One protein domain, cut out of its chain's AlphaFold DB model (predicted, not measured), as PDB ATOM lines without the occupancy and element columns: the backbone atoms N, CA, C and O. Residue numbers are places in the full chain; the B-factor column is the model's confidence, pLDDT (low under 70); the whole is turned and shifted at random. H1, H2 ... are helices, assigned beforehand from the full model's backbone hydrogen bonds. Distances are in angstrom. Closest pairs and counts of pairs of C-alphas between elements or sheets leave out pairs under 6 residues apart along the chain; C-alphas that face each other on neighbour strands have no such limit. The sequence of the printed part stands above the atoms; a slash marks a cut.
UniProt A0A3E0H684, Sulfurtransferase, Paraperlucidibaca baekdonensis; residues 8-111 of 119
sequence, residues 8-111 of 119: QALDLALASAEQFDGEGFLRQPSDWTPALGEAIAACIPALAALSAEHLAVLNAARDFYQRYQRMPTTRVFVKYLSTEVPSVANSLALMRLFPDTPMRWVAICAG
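This is residues 8 to 111 of the 119 residues of the protein "Sulfurtransferase" of Paraperlucidibaca baekdonensis (UniProt A0A3E0H684). Short helices crossed at large angles make this body: H5 lies near its middle, with H1 and the longest helix, H2, packed on it. H3 and H4 cross each other at one end, and residues 8 to 33, with no named element, lie toward the opposite end. The printed part has 104 residues, 52 of them in five named helices, H1 to H5 in chain order, with no named strand: all helix. It is compact, with a radius of gyration of the C-alphas of 13.0 A and spans of 36 by 28 by 21 A.

Begin at H2, residues 52 to 68, which touches its neighbours below with residues 57 to 61 alone. It touches H5, residues 102 to 109, about perpendicular at 87 degrees; the closest C-alphas, of Leu 58 and Val 106, are 6.0 A apart. It touches H3, residues 74 to 84, only just about perpendicular at 70.3 degrees, closest at the C-alphas of Ala 60 and Glu 84, 6.7 A. From H3 look to H4, residues 91 to 97: they touch at 75 degrees, about perpendicular, with the C-alphas of Val 78 and Ser 91 closest, 6.3 A. H1, residues 34 to 42, touches H5 at a steep tilt of 59 degrees, opposite ways; the closest C-alphas, of Gly 37 and Cys 109, are 4.6 A apart. H1 is near H2 and apart from H3 and H4. Every O i to N i+4 pair is within hydrogen-bond range in H1, H2, H4 and H5, and 6 of 7 are in H3.

Find C-alpha 52 at (27.016, -28.116, 3.963); from there H2 runs 24.3 A to C-alpha 68 at (3.723, -28.537, 10.776). H3 spans 14.9 A and H1 12.6 A. H5 ends at C-alpha 109, (21.382, -31.901, 15.685).

The farthest C-alphas, of Gln 8 and Thr 83, are 36.3 A apart. The printed part has no cut, and no link between helices is long. No printed residue is under 70 in pLDDT.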
ATOM      1  N   GLN A   8      27.651 -34.397  28.128       90.88
ATOM      2  CA  GLN A   8      28.636 -33.825  29.056       90.88
ATOM      3  C   GLN A   8      29.905 -33.305  28.364       90.88
ATOM      4  O   GLN A   8      30.678 -32.592  28.995       90.88
ATOM      5  N   ALA A   9      30.136 -33.675  27.102       91.19
ATOM      6  CA  ALA A   9      31.255 -33.179  26.307       91.19
ATOM      7  C   ALA A   9      30.917 -31.878  25.555       91.19
ATOM      8  O   ALA A   9      31.798 -31.310  24.913       91.19
ATOM      9  N   LEU A  10      29.660 -31.420  25.613       93.81
ATOM     10  CA  LEU A  10      29.226 -30.187  24.971       93.81
ATOM     11  C   LEU A  10      29.827 -28.965  25.679       93.81
ATOM     12  O   LEU A  10      29.901 -28.916  26.907       93.81
ATOM     13  N   ASP A  11      30.203 -27.953  24.898       92.56
ATOM     14  CA  ASP A  11      30.621 -26.664  25.435       92.56
ATOM     15  C   ASP A  11      29.477 -26.002  26.227       92.56
ATOM     16  O   ASP A  11      28.416 -25.681  25.682       92.56
ATOM     17  N   LEU A  12      29.719 -25.764  27.520       90.69
ATOM     18  CA  LEU A  12      28.773 -25.124  28.434       90.69
ATOM     19  C   LEU A  12      28.480 -23.663  28.063       90.69
ATOM     20  O   LEU A  12      27.485 -23.111  28.531       90.69
ATOM     21  N   ALA A  13      29.313 -23.037  27.226       93.50
ATOM     22  CA  ALA A  13      29.026 -21.724  26.657       93.50
ATOM     23  C   ALA A  13      27.879 -21.762  25.628       93.50
ATOM     24  O   ALA A  13      27.249 -20.731  25.389       93.50
ATOM     25  N   LEU A  14      27.607 -22.926  25.023       92.75
ATOM     26  CA  LEU A  14      26.561 -23.098  24.011       92.75
ATOM     27  C   LEU A  14      25.249 -23.610  24.603       92.75
ATOM     28  O   LEU A  14      24.188 -23.112  24.228       92.75
ATOM     29  N   ALA A  15      25.304 -24.603  25.493       93.75
ATOM     30  CA  ALA A  15      24.129 -25.105  26.202       93.75
ATOM     31  C   ALA A  15      24.507 -25.896  27.460       93.75
ATOM     32  O   ALA A  15      25.590 -26.475  27.560       93.75
ATOM     33  N   SER A  16      23.574 -25.978  28.406       93.25
ATOM     34  CA  SER A  16      23.683 -26.837  29.586       93.25
ATOM     35  C   SER A  16      22.999 -28.191  29.361       93.25
ATOM     36  O   SER A  16      22.037 -28.316  28.601       93.25
ATOM     37  N   ALA A  17      23.454 -29.227  30.072       90.88
ATOM     38  CA  ALA A  17      22.874 -30.570  29.970       90.88
ATOM     39  C   ALA A  17      21.377 -30.627  30.350       90.88
ATOM     40  O   ALA A  17      20.648 -31.496  29.877       90.88
ATOM     41  N   GLU A  18      20.900 -29.692  31.176       92.94
ATOM     42  CA  GLU A  18      19.506 -29.607  31.637       92.94
ATOM     43  C   GLU A  18      18.526 -29.217  30.520       92.94
ATOM     44  O   GLU A  18      17.341 -29.562  30.579       92.94
ATOM     45  N   GLN A  19      19.021 -28.555  29.467       94.31
ATOM     46  CA  GLN A  19      18.226 -28.198  28.288       94.31
ATOM     47  C   GLN A  19      17.822 -29.421  27.455       94.31
ATOM     48  O   GLN A  19      16.939 -29.316  26.601       94.31
ATOM     49  N   PHE A  20      18.416 -30.585  27.721       95.00
ATOM     50  CA  PHE A  20      18.141 -31.830  27.020       95.00
ATOM     51  C   PHE A  20      17.305 -32.799  27.868       95.00
ATOM     52  O   PHE A  20      17.273 -32.745  29.105       95.00
ATOM     53  N   ASP A  21      16.577 -33.688  27.199       92.56
ATOM     54  CA  ASP A  21      15.919 -34.822  27.843       92.56
ATOM     55  C   ASP A  21      16.898 -35.975  28.144       92.56
ATOM     56  O   ASP A  21      18.092 -35.905  27.856       92.56
ATOM     57  N   GLY A  22      16.396 -37.056  28.749       91.19
ATOM     58  CA  GLY A  22      17.225 -38.208  29.127       91.19
ATOM     59  C   GLY A  22      17.820 -38.991  27.949       91.19
ATOM     60  O   GLY A  22      18.678 -39.844  28.164       91.19
ATOM     61  N   GLU A  23      17.370 -38.724  26.724       92.19
ATOM     62  CA  GLU A  23      17.886 -39.320  25.490       92.19
ATOM     63  C   GLU A  23      18.800 -38.351  24.716       92.19
ATOM     64  O   GLU A  23      19.550 -38.783  23.835       92.19
ATOM     65  N   GLY A  24      18.802 -37.067  25.086       93.31
ATOM     66  CA  GLY A  24      19.619 -36.018  24.489       93.31
ATOM     67  C   GLY A  24      18.908 -35.177  23.428       93.31
ATOM     68  O   GLY A  24      19.590 -34.560  22.611       93.31
ATOM     69  N   PHE A  25      17.572 -35.138  23.408       94.69
ATOM     70  CA  PHE A  25      16.819 -34.197  22.572       94.69
ATOM     71  C   PHE A  25      16.650 -32.857  23.284       94.69
ATOM     72  O   PHE A  25      16.386 -32.814  24.485       94.69
ATOM     73  N   LEU A  26      16.767 -31.758  22.538       95.19
ATOM     74  CA  LEU A  26      16.560 -30.417  23.072       95.19
ATOM     75  C   LEU A  26      15.089 -30.232  23.475       95.19
ATOM     76  O   LEU A  26      14.178 -30.514  22.692       95.19
ATOM     77  N   ARG A  27      14.850 -29.751  24.697       92.94
ATOM     78  CA  ARG A  27      13.493 -29.558  25.238       92.94
ATOM     79  C   ARG A  27      12.770 -28.385  24.589       92.94
ATOM     80  O   ARG A  27      11.561 -28.457  24.394       92.94
ATOM     81  N   GLN A  28      13.503 -27.313  24.287       93.12
ATOM     82  CA  GLN A  28      12.973 -26.076  23.718       93.12
ATOM     83  C   GLN A  28      13.598 -25.824  22.341       93.12
ATOM     84  O   GLN A  28      14.749 -25.400  22.263       93.12
ATOM     85  N   PRO A  29      12.866 -26.041  21.232       92.75
ATOM     86  CA  PRO A  29      13.413 -25.843  19.884       92.75
ATOM     87  C   PRO A  29      13.854 -24.407  19.566       92.75
ATOM     88  O   PRO A  29      14.600 -24.186  18.604       92.75
ATOM     89  N   SER A  30      13.378 -23.441  20.359       93.31
ATOM     90  CA  SER A  30      13.771 -22.030  20.327       93.31
ATOM     91  C   SER A  30      15.195 -21.775  20.817       93.31
ATOM     92  O   SER A  30      15.781 -20.778  20.414       93.31
ATOM     93  N   ASP A  31      15.754 -22.662  21.643       94.00
ATOM     94  CA  ASP A  31      17.109 -22.510  22.196       94.00
ATOM     95  C   ASP A  31      18.185 -22.922  21.181       94.00
ATOM     96  O   ASP A  31      19.380 -22.713  21.385       94.00
ATOM     97  N   TRP A  32      17.769 -23.540  20.074       96.19
ATOM     98  CA  TRP A  32      18.690 -24.017  19.062       96.19
ATOM     99  C   TRP A  32      19.298 -22.875  18.254       96.19
ATOM    100  O   TRP A  32      18.604 -21.982  17.766       96.19
ATOM    101  N   THR A  33      20.599 -22.994  18.010       95.31
ATOM    102  CA  THR A  33      21.353 -22.170  17.067       95.31
ATOM    103  C   THR A  33      22.164 -23.069  16.129       95.31
ATOM    104  O   THR A  33      22.456 -24.213  16.489       95.31
ATOM    105  N   PRO A  34      22.591 -22.575  14.950       94.25
ATOM    106  CA  PRO A  34      23.477 -23.339  14.071       94.25
ATOM    107  C   PRO A  34      24.759 -23.811  14.775       94.25
ATOM    108  O   PRO A  34      25.143 -24.968  14.633       94.25
ATOM    109  N   ALA A  35      25.354 -22.953  15.613       95.56
ATOM    110  CA  ALA A  35      26.538 -23.285  16.406       95.56
ATOM    111  C   ALA A  35      26.276 -24.425  17.404       95.56
ATOM    112  O   ALA A  35      27.106 -25.319  17.558       95.56
ATOM    113  N   LEU A  36      25.100 -24.438  18.044       96.31
ATOM    114  CA  LEU A  36      24.705 -25.545  18.911       96.31
ATOM    115  C   LEU A  36      24.564 -26.852  18.119       96.31
ATOM    116  O   LEU A  36      25.038 -27.888  18.571       96.31
ATOM    117  N   GLY A  37      23.953 -26.813  16.930       96.31
ATOM    118  CA  GLY A  37      23.830 -27.990  16.066       96.31
ATOM    119  C   GLY A  37      25.185 -28.590  15.670       96.31
ATOM    120  O   GLY A  37      25.354 -29.810  15.725       96.31
ATOM    121  N   GLU A  38      26.160 -27.746  15.324       96.00
ATOM    122  CA  GLU A  38      27.535 -28.171  15.025       96.00
ATOM    123  C   GLU A  38      28.237 -28.775  16.244       96.00
ATOM    124  O   GLU A  38      28.838 -29.846  16.138       96.00
ATOM    125  N   ALA A  39      28.116 -28.140  17.411       96.00
ATOM    126  CA  ALA A  39      28.711 -28.647  18.643       96.00
ATOM    127  C   ALA A  39      28.113 -29.997  19.064       96.00
ATOM    128  O   ALA A  39      28.849 -30.910  19.432       96.00
ATOM    129  N   ILE A  40      26.792 -30.168  18.933       96.38
ATOM    130  CA  ILE A  40      26.126 -31.456  19.170       96.38
ATOM    131  C   ILE A  40      26.686 -32.530  18.227       96.38
ATOM    132  O   ILE A  40      27.011 -33.631  18.671       96.38
ATOM    133  N   ALA A  41      26.839 -32.220  16.935       95.62
ATOM    134  CA  ALA A  41      27.378 -33.159  15.954       95.62
ATOM    135  C   ALA A  41      28.826 -33.578  16.254       95.62
ATOM    136  O   ALA A  41      29.163 -34.752  16.087       95.62
ATOM    137  N   ALA A  42      29.653 -32.656  16.751       95.12
ATOM    138  CA  ALA A  42      31.016 -32.946  17.192       95.12
ATOM    139  C   ALA A  42      31.063 -33.925  18.378       95.12
ATOM    140  O   ALA A  42      31.993 -34.724  18.493       95.12
ATOM    141  N   CYS A  43      30.030 -33.928  19.224       94.81
ATOM    142  CA  CYS A  43      29.880 -34.866  20.339       94.81
ATOM    143  C   CYS A  43      29.245 -36.217  19.939       94.81
ATOM    144  O   CYS A  43      29.034 -37.075  20.806       94.81
ATOM    145  N   ILE A  44      28.923 -36.428  18.655       94.00
ATOM    146  CA  ILE A  44      28.364 -37.680  18.129       94.00
ATOM    147  C   ILE A  44      29.443 -38.422  17.322       94.00
ATOM    148  O   ILE A  44      29.760 -38.003  16.208       94.00
ATOM    149  N   PRO A  45      29.958 -39.573  17.804       89.44
ATOM    150  CA  PRO A  45      31.023 -40.312  17.117       89.44
ATOM    151  C   PRO A  45      30.693 -40.733  15.679       89.44
ATOM    152  O   PRO A  45      31.587 -40.834  14.849       89.44
ATOM    153  N   ALA A  46      29.413 -40.976  15.378       88.25
ATOM    154  CA  ALA A  46      28.953 -41.373  14.046       88.25
ATOM    155  C   ALA A  46      28.878 -40.212  13.033       88.25
ATOM    156  O   ALA A  46      28.694 -40.467  11.847       88.25
ATOM    157  N   LEU A  47      28.982 -38.957  13.489       89.62
ATOM    158  CA  LEU A  47      28.877 -37.751  12.658       89.62
ATOM    159  C   LEU A  47      30.186 -36.964  12.647       89.62
ATOM    160  O   LEU A  47      30.714 -36.690  11.574       89.62
ATOM    161  N   ALA A  48      30.711 -36.628  13.829       88.00
ATOM    162  CA  ALA A  48      31.910 -35.821  14.078       88.00
ATOM    163  C   ALA A  48      31.893 -34.374  13.537       88.00
ATOM    164  O   ALA A  48      32.437 -33.486  14.187       88.00
ATOM    165  N   ALA A  49      31.289 -34.101  12.378       92.94
ATOM    166  CA  ALA A  49      31.162 -32.762  11.810       92.94
ATOM    167  C   ALA A  49      29.948 -32.657  10.875       92.94
ATOM    168  O   ALA A  49      29.541 -33.633  10.245       92.94
ATOM    169  N   LEU A  50      29.399 -31.448  10.739       95.12
ATOM    170  CA  LEU A  50      28.334 -31.154   9.779       95.12
ATOM    171  C   LEU A  50      28.931 -30.562   8.500       95.12
ATOM    172  O   LEU A  50      29.531 -29.492   8.513       95.12
ATOM    173  N   SER A  51      28.744 -31.247   7.374       95.62
ATOM    174  CA  SER A  51      28.994 -30.658   6.050       95.62
ATOM    175  C   SER A  51      27.866 -29.700   5.643       95.62
ATOM    176  O   SER A  51      26.796 -29.678   6.255       95.62
ATOM    177  N   ALA A  52      28.058 -28.966   4.541       94.50
ATOM    178  CA  ALA A  52      27.016 -28.116   3.963       94.50
ATOM    179  C   ALA A  52      25.706 -28.879   3.675       94.50
ATOM    180  O   ALA A  52      24.619 -28.344   3.883       94.50
ATOM    181  N   GLU A  53      25.794 -30.146   3.256       95.12
ATOM    182  CA  GLU A  53      24.612 -30.982   3.019       95.12
ATOM    183  C   GLU A  53      23.905 -31.360   4.321       95.12
ATOM    184  O   GLU A  53      22.676 -31.354   4.373       95.12
ATOM    185  N   HIS A  54      24.655 -31.627   5.396       96.38
ATOM    186  CA  HIS A  54      24.051 -31.867   6.705       96.38
ATOM    187  C   HIS A  54      23.285 -30.632   7.170       96.38
ATOM    188  O   HIS A  54      22.117 -30.744   7.531       96.38
ATOM    189  N   LEU A  55      23.909 -29.452   7.099       95.69
ATOM    190  CA  LEU A  55      23.278 -28.189   7.485       95.69
ATOM    191  C   LEU A  55      22.003 -27.919   6.675       95.69
ATOM    192  O   LEU A  55      20.986 -27.533   7.250       95.69
ATOM    193  N   ALA A  56      22.018 -28.190   5.367       95.88
ATOM    194  CA  ALA A  56      20.834 -28.070   4.520       95.88
ATOM    195  C   ALA A  56      19.696 -29.002   4.980       95.88
ATOM    196  O   ALA A  56      18.547 -28.570   5.084       95.88
ATOM    197  N   VAL A  57      20.010 -30.255   5.328       96.38
ATOM    198  CA  VAL A  57      19.026 -31.210   5.865       96.38
ATOM    199  C   VAL A  57      18.487 -30.764   7.229       96.38
ATOM    200  O   VAL A  57      17.279 -30.854   7.457       96.38
ATOM    201  N   LEU A  58      19.338 -30.261   8.131       96.75
ATOM    202  CA  LEU A  58      18.900 -29.768   9.444       96.75
ATOM    203  C   LEU A  58      17.975 -28.554   9.301       96.75
ATOM    204  O   LEU A  58      16.917 -28.518   9.929       96.75
ATOM    205  N   ASN A  59      18.323 -27.604   8.431       95.94
ATOM    206  CA  ASN A  59      17.477 -26.449   8.134       95.94
ATOM    207  C   ASN A  59      16.132 -26.883   7.539       95.94
ATOM    208  O   ASN A  59      15.088 -26.452   8.016       95.94
ATOM    209  N   ALA A  60      16.131 -27.826   6.592       95.88
ATOM    210  CA  ALA A  60      14.898 -28.383   6.042       95.88
ATOM    211  C   ALA A  60      14.026 -29.060   7.121       95.88
ATOM    212  O   ALA A  60      12.800 -28.934   7.101       95.88
ATOM    213  N   ALA A  61      14.633 -29.758   8.087       95.62
ATOM    214  CA  ALA A  61      13.904 -30.346   9.211       95.62
ATOM    215  C   ALA A  61      13.285 -29.274  10.122       95.62
ATOM    216  O   ALA A  61      12.126 -29.414  10.526       95.62
ATOM    217  N   ARG A  62      14.024 -28.197  10.417       95.50
ATOM    218  CA  ARG A  62      13.524 -27.066  11.215       95.50
ATOM    219  C   ARG A  62      12.387 -26.337  10.510       95.50
ATOM    220  O   ARG A  62      11.357 -26.098  11.138       95.50
ATOM    221  N   ASP A  63      12.514 -26.091   9.211       95.56
ATOM    222  CA  ASP A  63      11.460 -25.495   8.387       95.56
ATOM    223  C   ASP A  63      10.197 -26.359   8.378       95.56
ATOM    224  O   ASP A  63       9.079 -25.858   8.537       95.56
ATOM    225  N   PHE A  64      10.357 -27.679   8.237       95.06
ATOM    226  CA  PHE A  64       9.237 -28.610   8.326       95.06
ATOM    227  C   PHE A  64       8.567 -28.526   9.704       95.06
ATOM    228  O   PHE A  64       7.342 -28.408   9.795       95.06
ATOM    229  N   TYR A  65       9.350 -28.553  10.784       94.12
ATOM    230  CA  TYR A  65       8.817 -28.466  12.140       94.12
ATOM    231  C   TYR A  65       8.097 -27.135  12.384       94.12
ATOM    232  O   TYR A  65       6.994 -27.137  12.922       94.12
ATOM    233  N   GLN A  66       8.640 -26.010  11.916       93.62
ATOM    234  CA  GLN A  66       7.993 -24.703  12.033       93.62
ATOM    235  C   GLN A  66       6.622 -24.685  11.339       93.62
ATOM    236  O   GLN A  66       5.655 -24.162  11.897       93.62
ATOM    237  N   ARG A  67       6.515 -25.293  10.151       93.94
ATOM    238  CA  ARG A  67       5.273 -25.324   9.360       93.94
ATOM    239  C   ARG A  67       4.223 -26.288   9.910       93.94
ATOM    240  O   ARG A  67       3.034 -25.994   9.830       93.94
ATOM    241  N   TYR A  68       4.640 -27.439  10.436       92.12
ATOM    242  CA  TYR A  68       3.723 -28.537  10.776       92.12
ATOM    243  C   TYR A  68       3.669 -28.885  12.268       92.12
ATOM    244  O   TYR A  68       2.876 -29.747  12.648       92.12
ATOM    245  N   GLN A  69       4.508 -28.254  13.094       90.19
ATOM    246  CA  GLN A  69       4.628 -28.464  14.546       90.19
ATOM    247  C   GLN A  69       4.839 -29.939  14.929       90.19
ATOM    248  O   GLN A  69       4.410 -30.411  15.981       90.19
ATOM    249  N   ARG A  70       5.483 -30.702  14.037       88.69
ATOM    250  CA  ARG A  70       5.760 -32.131  14.202       88.69
ATOM    251  C   ARG A  70       6.961 -32.551  13.372       88.69
ATOM    252  O   ARG A  70       7.201 -32.002  12.298       88.69
ATOM    253  N   MET A  71       7.659 -33.583  13.833       87.25
ATOM    254  CA  MET A  71       8.695 -34.232  13.037       87.25
ATOM    255  C   MET A  71       8.072 -35.055  11.895       87.25
ATOM    256  O   MET A  71       7.051 -35.722  12.105       87.25
ATOM    257  N   PRO A  72       8.657 -35.031  10.686       88.19
ATOM    258  CA  PRO A  72       8.215 -35.876   9.584       88.19
ATOM    259  C   PRO A  72       8.597 -37.343   9.820       88.19
ATOM    260  O   PRO A  72       9.587 -37.650  10.479       88.19
ATOM    261  N   THR A  73       7.854 -38.271   9.214       89.38
ATOM    262  CA  THR A  73       8.344 -39.650   9.040       89.38
ATOM    263  C   THR A  73       9.463 -39.668   7.999       89.38
ATOM    264  O   THR A  73       9.493 -38.798   7.130       89.38
ATOM    265  N   THR A  74      10.334 -40.683   7.995       89.56
ATOM    266  CA  THR A  74      11.438 -40.781   7.017       89.56
ATOM    267  C   THR A  74      10.956 -40.633   5.572       89.56
ATOM    268  O   THR A  74      11.541 -39.887   4.796       89.56
ATOM    269  N   ARG A  75       9.842 -41.283   5.202       90.81
ATOM    270  CA  ARG A  75       9.281 -41.194   3.843       90.81
ATOM    271  C   ARG A  75       8.795 -39.784   3.500       90.81
ATOM    272  O   ARG A  75       9.007 -39.327   2.380       90.81
ATOM    273  N   VAL A  76       8.127 -39.111   4.440       92.38
ATOM    274  CA  VAL A  76       7.673 -37.722   4.253       92.38
ATOM    275  C   VAL A  76       8.873 -36.788   4.168       92.38
ATOM    276  O   VAL A  76       8.897 -35.916   3.305       92.38
ATOM    277  N   PHE A  77       9.884 -37.009   5.007       93.81
ATOM    278  CA  PHE A  77      11.077 -36.182   5.043       93.81
ATOM    279  C   PHE A  77      11.901 -36.310   3.771       93.81
ATOM    280  O   PHE A  77      12.221 -35.302   3.167       93.81
ATOM    281  N   VAL A  78      12.156 -37.527   3.288       93.50
ATOM    282  CA  VAL A  78      12.857 -37.754   2.014       93.50
ATOM    283  C   VAL A  78      12.120 -37.090   0.847       93.50
ATOM    284  O   VAL A  78      12.746 -36.469  -0.007       93.50
ATOM    285  N   LYS A  79      10.781 -37.157   0.826       93.81
ATOM    286  CA  LYS A  79       9.989 -36.442  -0.183       93.81
ATOM    287  C   LYS A  79      10.155 -34.924  -0.061       93.81
ATOM    288  O   LYS A  79      10.287 -34.260  -1.080       93.81
ATOM    289  N   TYR A  80      10.165 -34.389   1.155       94.19
ATOM    290  CA  TYR A  80      10.419 -32.969   1.402       94.19
ATOM    291  C   TYR A  80      11.840 -32.557   0.976       94.19
ATOM    292  O   TYR A  80      12.019 -31.579   0.265       94.19
ATOM    293  N   LEU A  81      12.853 -33.361   1.301       94.75
ATOM    294  CA  LEU A  81      14.234 -33.120   0.887       94.75
ATOM    295  C   LEU A  81      14.410 -33.181  -0.630       94.75
ATOM    296  O   LEU A  81      15.235 -32.451  -1.159       94.75
ATOM    297  N   SER A  82      13.619 -33.978  -1.357       92.19
ATOM    298  CA  SER A  82      13.718 -34.012  -2.824       92.19
ATOM    299  C   SER A  82      13.443 -32.660  -3.499       92.19
ATOM    300  O   SER A  82      13.895 -32.459  -4.625       92.19
ATOM    301  N   THR A  83      12.750 -31.733  -2.819       90.88
ATOM    302  CA  THR A  83      12.547 -30.356  -3.293       90.88
ATOM    303  C   THR A  83      13.548 -29.377  -2.689       90.88
ATOM    304  O   THR A  83      14.104 -28.567  -3.424       90.88
ATOM    305  N   GLU A  84      13.808 -29.464  -1.381       90.81
ATOM    306  CA  GLU A  84      14.640 -28.477  -0.670       90.81
ATOM    307  C   GLU A  84      16.149 -28.742  -0.793       90.81
ATOM    308  O   GLU A  84      16.952 -27.814  -0.834       90.81
ATOM    309  N   VAL A  85      16.549 -30.015  -0.849       91.38
ATOM    310  CA  VAL A  85      17.949 -30.465  -0.889       91.38
ATOM    311  C   VAL A  85      18.079 -31.607  -1.908       91.38
ATOM    312  O   VAL A  85      18.173 -32.776  -1.524       91.38
ATOM    313  N   PRO A  86      18.087 -31.316  -3.225       88.62
ATOM    314  CA  PRO A  86      18.021 -32.350  -4.264       88.62
ATOM    315  C   PRO A  86      19.146 -33.397  -4.215       88.62
ATOM    316  O   PRO A  86      18.952 -34.523  -4.675       88.62
ATOM    317  N   SER A  87      20.306 -33.074  -3.627       90.69
ATOM    318  CA  SER A  87      21.390 -34.045  -3.414       90.69
ATOM    319  C   SER A  87      21.038 -35.130  -2.382       90.69
ATOM    320  O   SER A  87      21.588 -36.232  -2.431       90.69
ATOM    321  N   VAL A  88      20.050 -34.880  -1.516       90.00
ATOM    322  CA  VAL A  88      19.554 -35.786  -0.465       90.00
ATOM    323  C   VAL A  88      18.100 -36.205  -0.745       90.00
ATOM    324  O   VAL A  88      17.248 -36.272   0.136       90.00
ATOM    325  N   ALA A  89      17.793 -36.524  -2.002       86.62
ATOM    326  CA  ALA A  89      16.433 -36.853  -2.443       86.62
ATOM    327  C   ALA A  89      15.972 -38.297  -2.138       86.62
ATOM    328  O   ALA A  89      14.878 -38.697  -2.540       86.62
ATOM    329  N   ASN A  90      16.794 -39.124  -1.480       91.62
ATOM    330  CA  ASN A  90      16.454 -40.516  -1.170       91.62
ATOM    331  C   ASN A  90      17.010 -40.979   0.188       91.62
ATOM    332  O   ASN A  90      17.939 -40.389   0.739       91.62
ATOM    333  N   SER A  91      16.454 -42.074   0.717       89.31
ATOM    334  CA  SER A  91      16.844 -42.623   2.023       89.31
ATOM    335  C   SER A  91      18.311 -43.048   2.092       89.31
ATOM    336  O   SER A  91      18.908 -42.962   3.157       89.31
ATOM    337  N   LEU A  92      18.902 -43.502   0.980       92.56
ATOM    338  CA  LEU A  92      20.305 -43.916   0.952       92.56
ATOM    339  C   LEU A  92      21.236 -42.710   1.120       92.56
ATOM    340  O   LEU A  92      22.187 -42.789   1.889       92.56
ATOM    341  N   ALA A  93      20.950 -41.596   0.445       93.38
ATOM    342  CA  ALA A  93      21.683 -40.345   0.618       93.38
ATOM    343  C   ALA A  93      21.555 -39.829   2.058       93.38
ATOM    344  O   ALA A  93      22.556 -39.485   2.679       93.38
ATOM    345  N   LEU A  94      20.344 -39.877   2.624       93.88
ATOM    346  CA  LEU A  94      20.120 -39.476   4.011       93.88
ATOM    347  C   LEU A  94      20.891 -40.360   5.008       93.88
ATOM    348  O   LEU A  94      21.498 -39.829   5.930       93.88
ATOM    349  N   MET A  95      20.913 -41.684   4.813       93.81
ATOM    350  CA  MET A  95      21.685 -42.607   5.661       93.81
ATOM    351  C   MET A  95      23.201 -42.432   5.524       93.81
ATOM    352  O   MET A  95      23.925 -42.722   6.469       93.81
ATOM    353  N   ARG A  96      23.698 -41.972   4.368       94.00
ATOM    354  CA  ARG A  96      25.126 -41.659   4.189       94.00
ATOM    355  C   ARG A  96      25.553 -40.442   5.005       94.00
ATOM    356  O   ARG A  96      26.664 -40.443   5.516       94.00
ATOM    357  N   LEU A  97      24.685 -39.435   5.110       94.62
ATOM    358  CA  LEU A  97      24.928 -38.243   5.928       94.62
ATOM    359  C   LEU A  97      24.694 -38.521   7.417       94.62
ATOM    360  O   LEU A  97      25.471 -38.121   8.268       94.62
ATOM    361  N   PHE A  98      23.634 -39.253   7.750       94.06
ATOM    362  CA  PHE A  98      23.276 -39.555   9.133       94.06
ATOM    363  C   PHE A  98      23.222 -41.079   9.338       94.06
ATOM    364  O   PHE A  98      22.150 -41.676   9.167       94.06
ATOM    365  N   PRO A  99      24.355 -41.722   9.694       91.31
ATOM    366  CA  PRO A  99      24.452 -43.177   9.803       91.31
ATOM    367  C   PRO A  99      23.533 -43.777  10.872       91.31
ATOM    368  O   PRO A  99      23.217 -43.135  11.877       91.31
ATOM    369  N   ASP A 100      23.137 -45.034  10.660       87.50
ATOM    370  CA  ASP A 100      22.293 -45.883  11.518       87.50
ATOM    371  C   ASP A 100      20.866 -45.373  11.766       87.50
ATOM    372  O   ASP A 100      19.885 -46.020  11.398       87.50
ATOM    373  N   THR A 101      20.728 -44.207  12.398       89.38
ATOM    374  CA  THR A 101      19.443 -43.649  12.842       89.38
ATOM    375  C   THR A 101      19.248 -42.223  12.319       89.38
ATOM    376  O   THR A 101      19.261 -41.263  13.091       89.38
ATOM    377  N   PRO A 102      19.011 -42.045  11.003       92.62
ATOM    378  CA  PRO A 102      19.066 -40.734  10.364       92.62
ATOM    379  C   PRO A 102      18.106 -39.716  10.974       92.62
ATOM    380  O   PRO A 102      18.500 -38.605  11.303       92.62
ATOM    381  N   MET A 103      16.849 -40.104  11.208       93.00
ATOM    382  CA  MET A 103      15.854 -39.193  11.786       93.00
ATOM    383  C   MET A 103      16.166 -38.802  13.234       93.00
ATOM    384  O   MET A 103      15.792 -37.710  13.654       93.00
ATOM    385  N   ARG A 104      16.848 -39.671  13.991       93.38
ATOM    386  CA  ARG A 104      17.269 -39.373  15.364       93.38
ATOM    387  C   ARG A 104      18.355 -38.310  15.351       93.38
ATOM    388  O   ARG A 104      18.220 -37.309  16.043       93.38
ATOM    389  N   TRP A 105      19.386 -38.504  14.533       95.25
ATOM    390  CA  TRP A 105      20.468 -37.537  14.418       95.25
ATOM    391  C   TRP A 105      20.015 -36.209  13.838       95.25
ATOM    392  O   TRP A 105      20.381 -35.166  14.369       95.25
ATOM    393  N   VAL A 106      19.151 -36.234  12.822       95.69
ATOM    394  CA  VAL A 106      18.530 -35.015  12.299       95.69
ATOM    395  C   VAL A 106      17.773 -34.285  13.407       95.69
ATOM    396  O   VAL A 106      17.977 -33.091  13.570       95.69
ATOM    397  N   ALA A 107      16.948 -34.975  14.202       95.50
ATOM    398  CA  ALA A 107      16.209 -34.340  15.295       95.50
ATOM    399  C   ALA A 107      17.138 -33.739  16.363       95.50
ATOM    400  O   ALA A 107      16.983 -32.574  16.718       95.50
ATOM    401  N   ILE A 108      18.124 -34.510  16.830       95.75
ATOM    402  CA  ILE A 108      19.080 -34.087  17.862       95.75
ATOM    403  C   ILE A 108      19.901 -32.883  17.381       95.75
ATOM    404  O   ILE A 108      19.894 -31.838  18.031       95.75
ATOM    405  N   CYS A 109      20.539 -32.976  16.211       97.00
ATOM    406  CA  CYS A 109      21.382 -31.901  15.685       97.00
ATOM    407  C   CYS A 109      20.571 -30.673  15.247       97.00
ATOM    408  O   CYS A 109      21.088 -29.560  15.305       97.00
ATOM    409  N   ALA A 110      19.310 -30.837  14.831       96.88
ATOM    410  CA  ALA A 110      18.417 -29.722  14.504       96.88
ATOM    411  C   ALA A 110      17.739 -29.102  15.740       96.88
ATOM    412  O   ALA A 110      16.953 -28.166  15.579       96.88
ATOM    413  N   GLY A 111      17.996 -29.616  16.951       95.50
ATOM    414  CA  GLY A 111      17.365 -29.144  18.188       95.50
ATOM    415  C   GLY A 111      15.849 -29.329  18.196       95.50
ATOM    416  O   GLY A 111      15.123 -28.475  18.698       95.50
TER     417      GLY A 111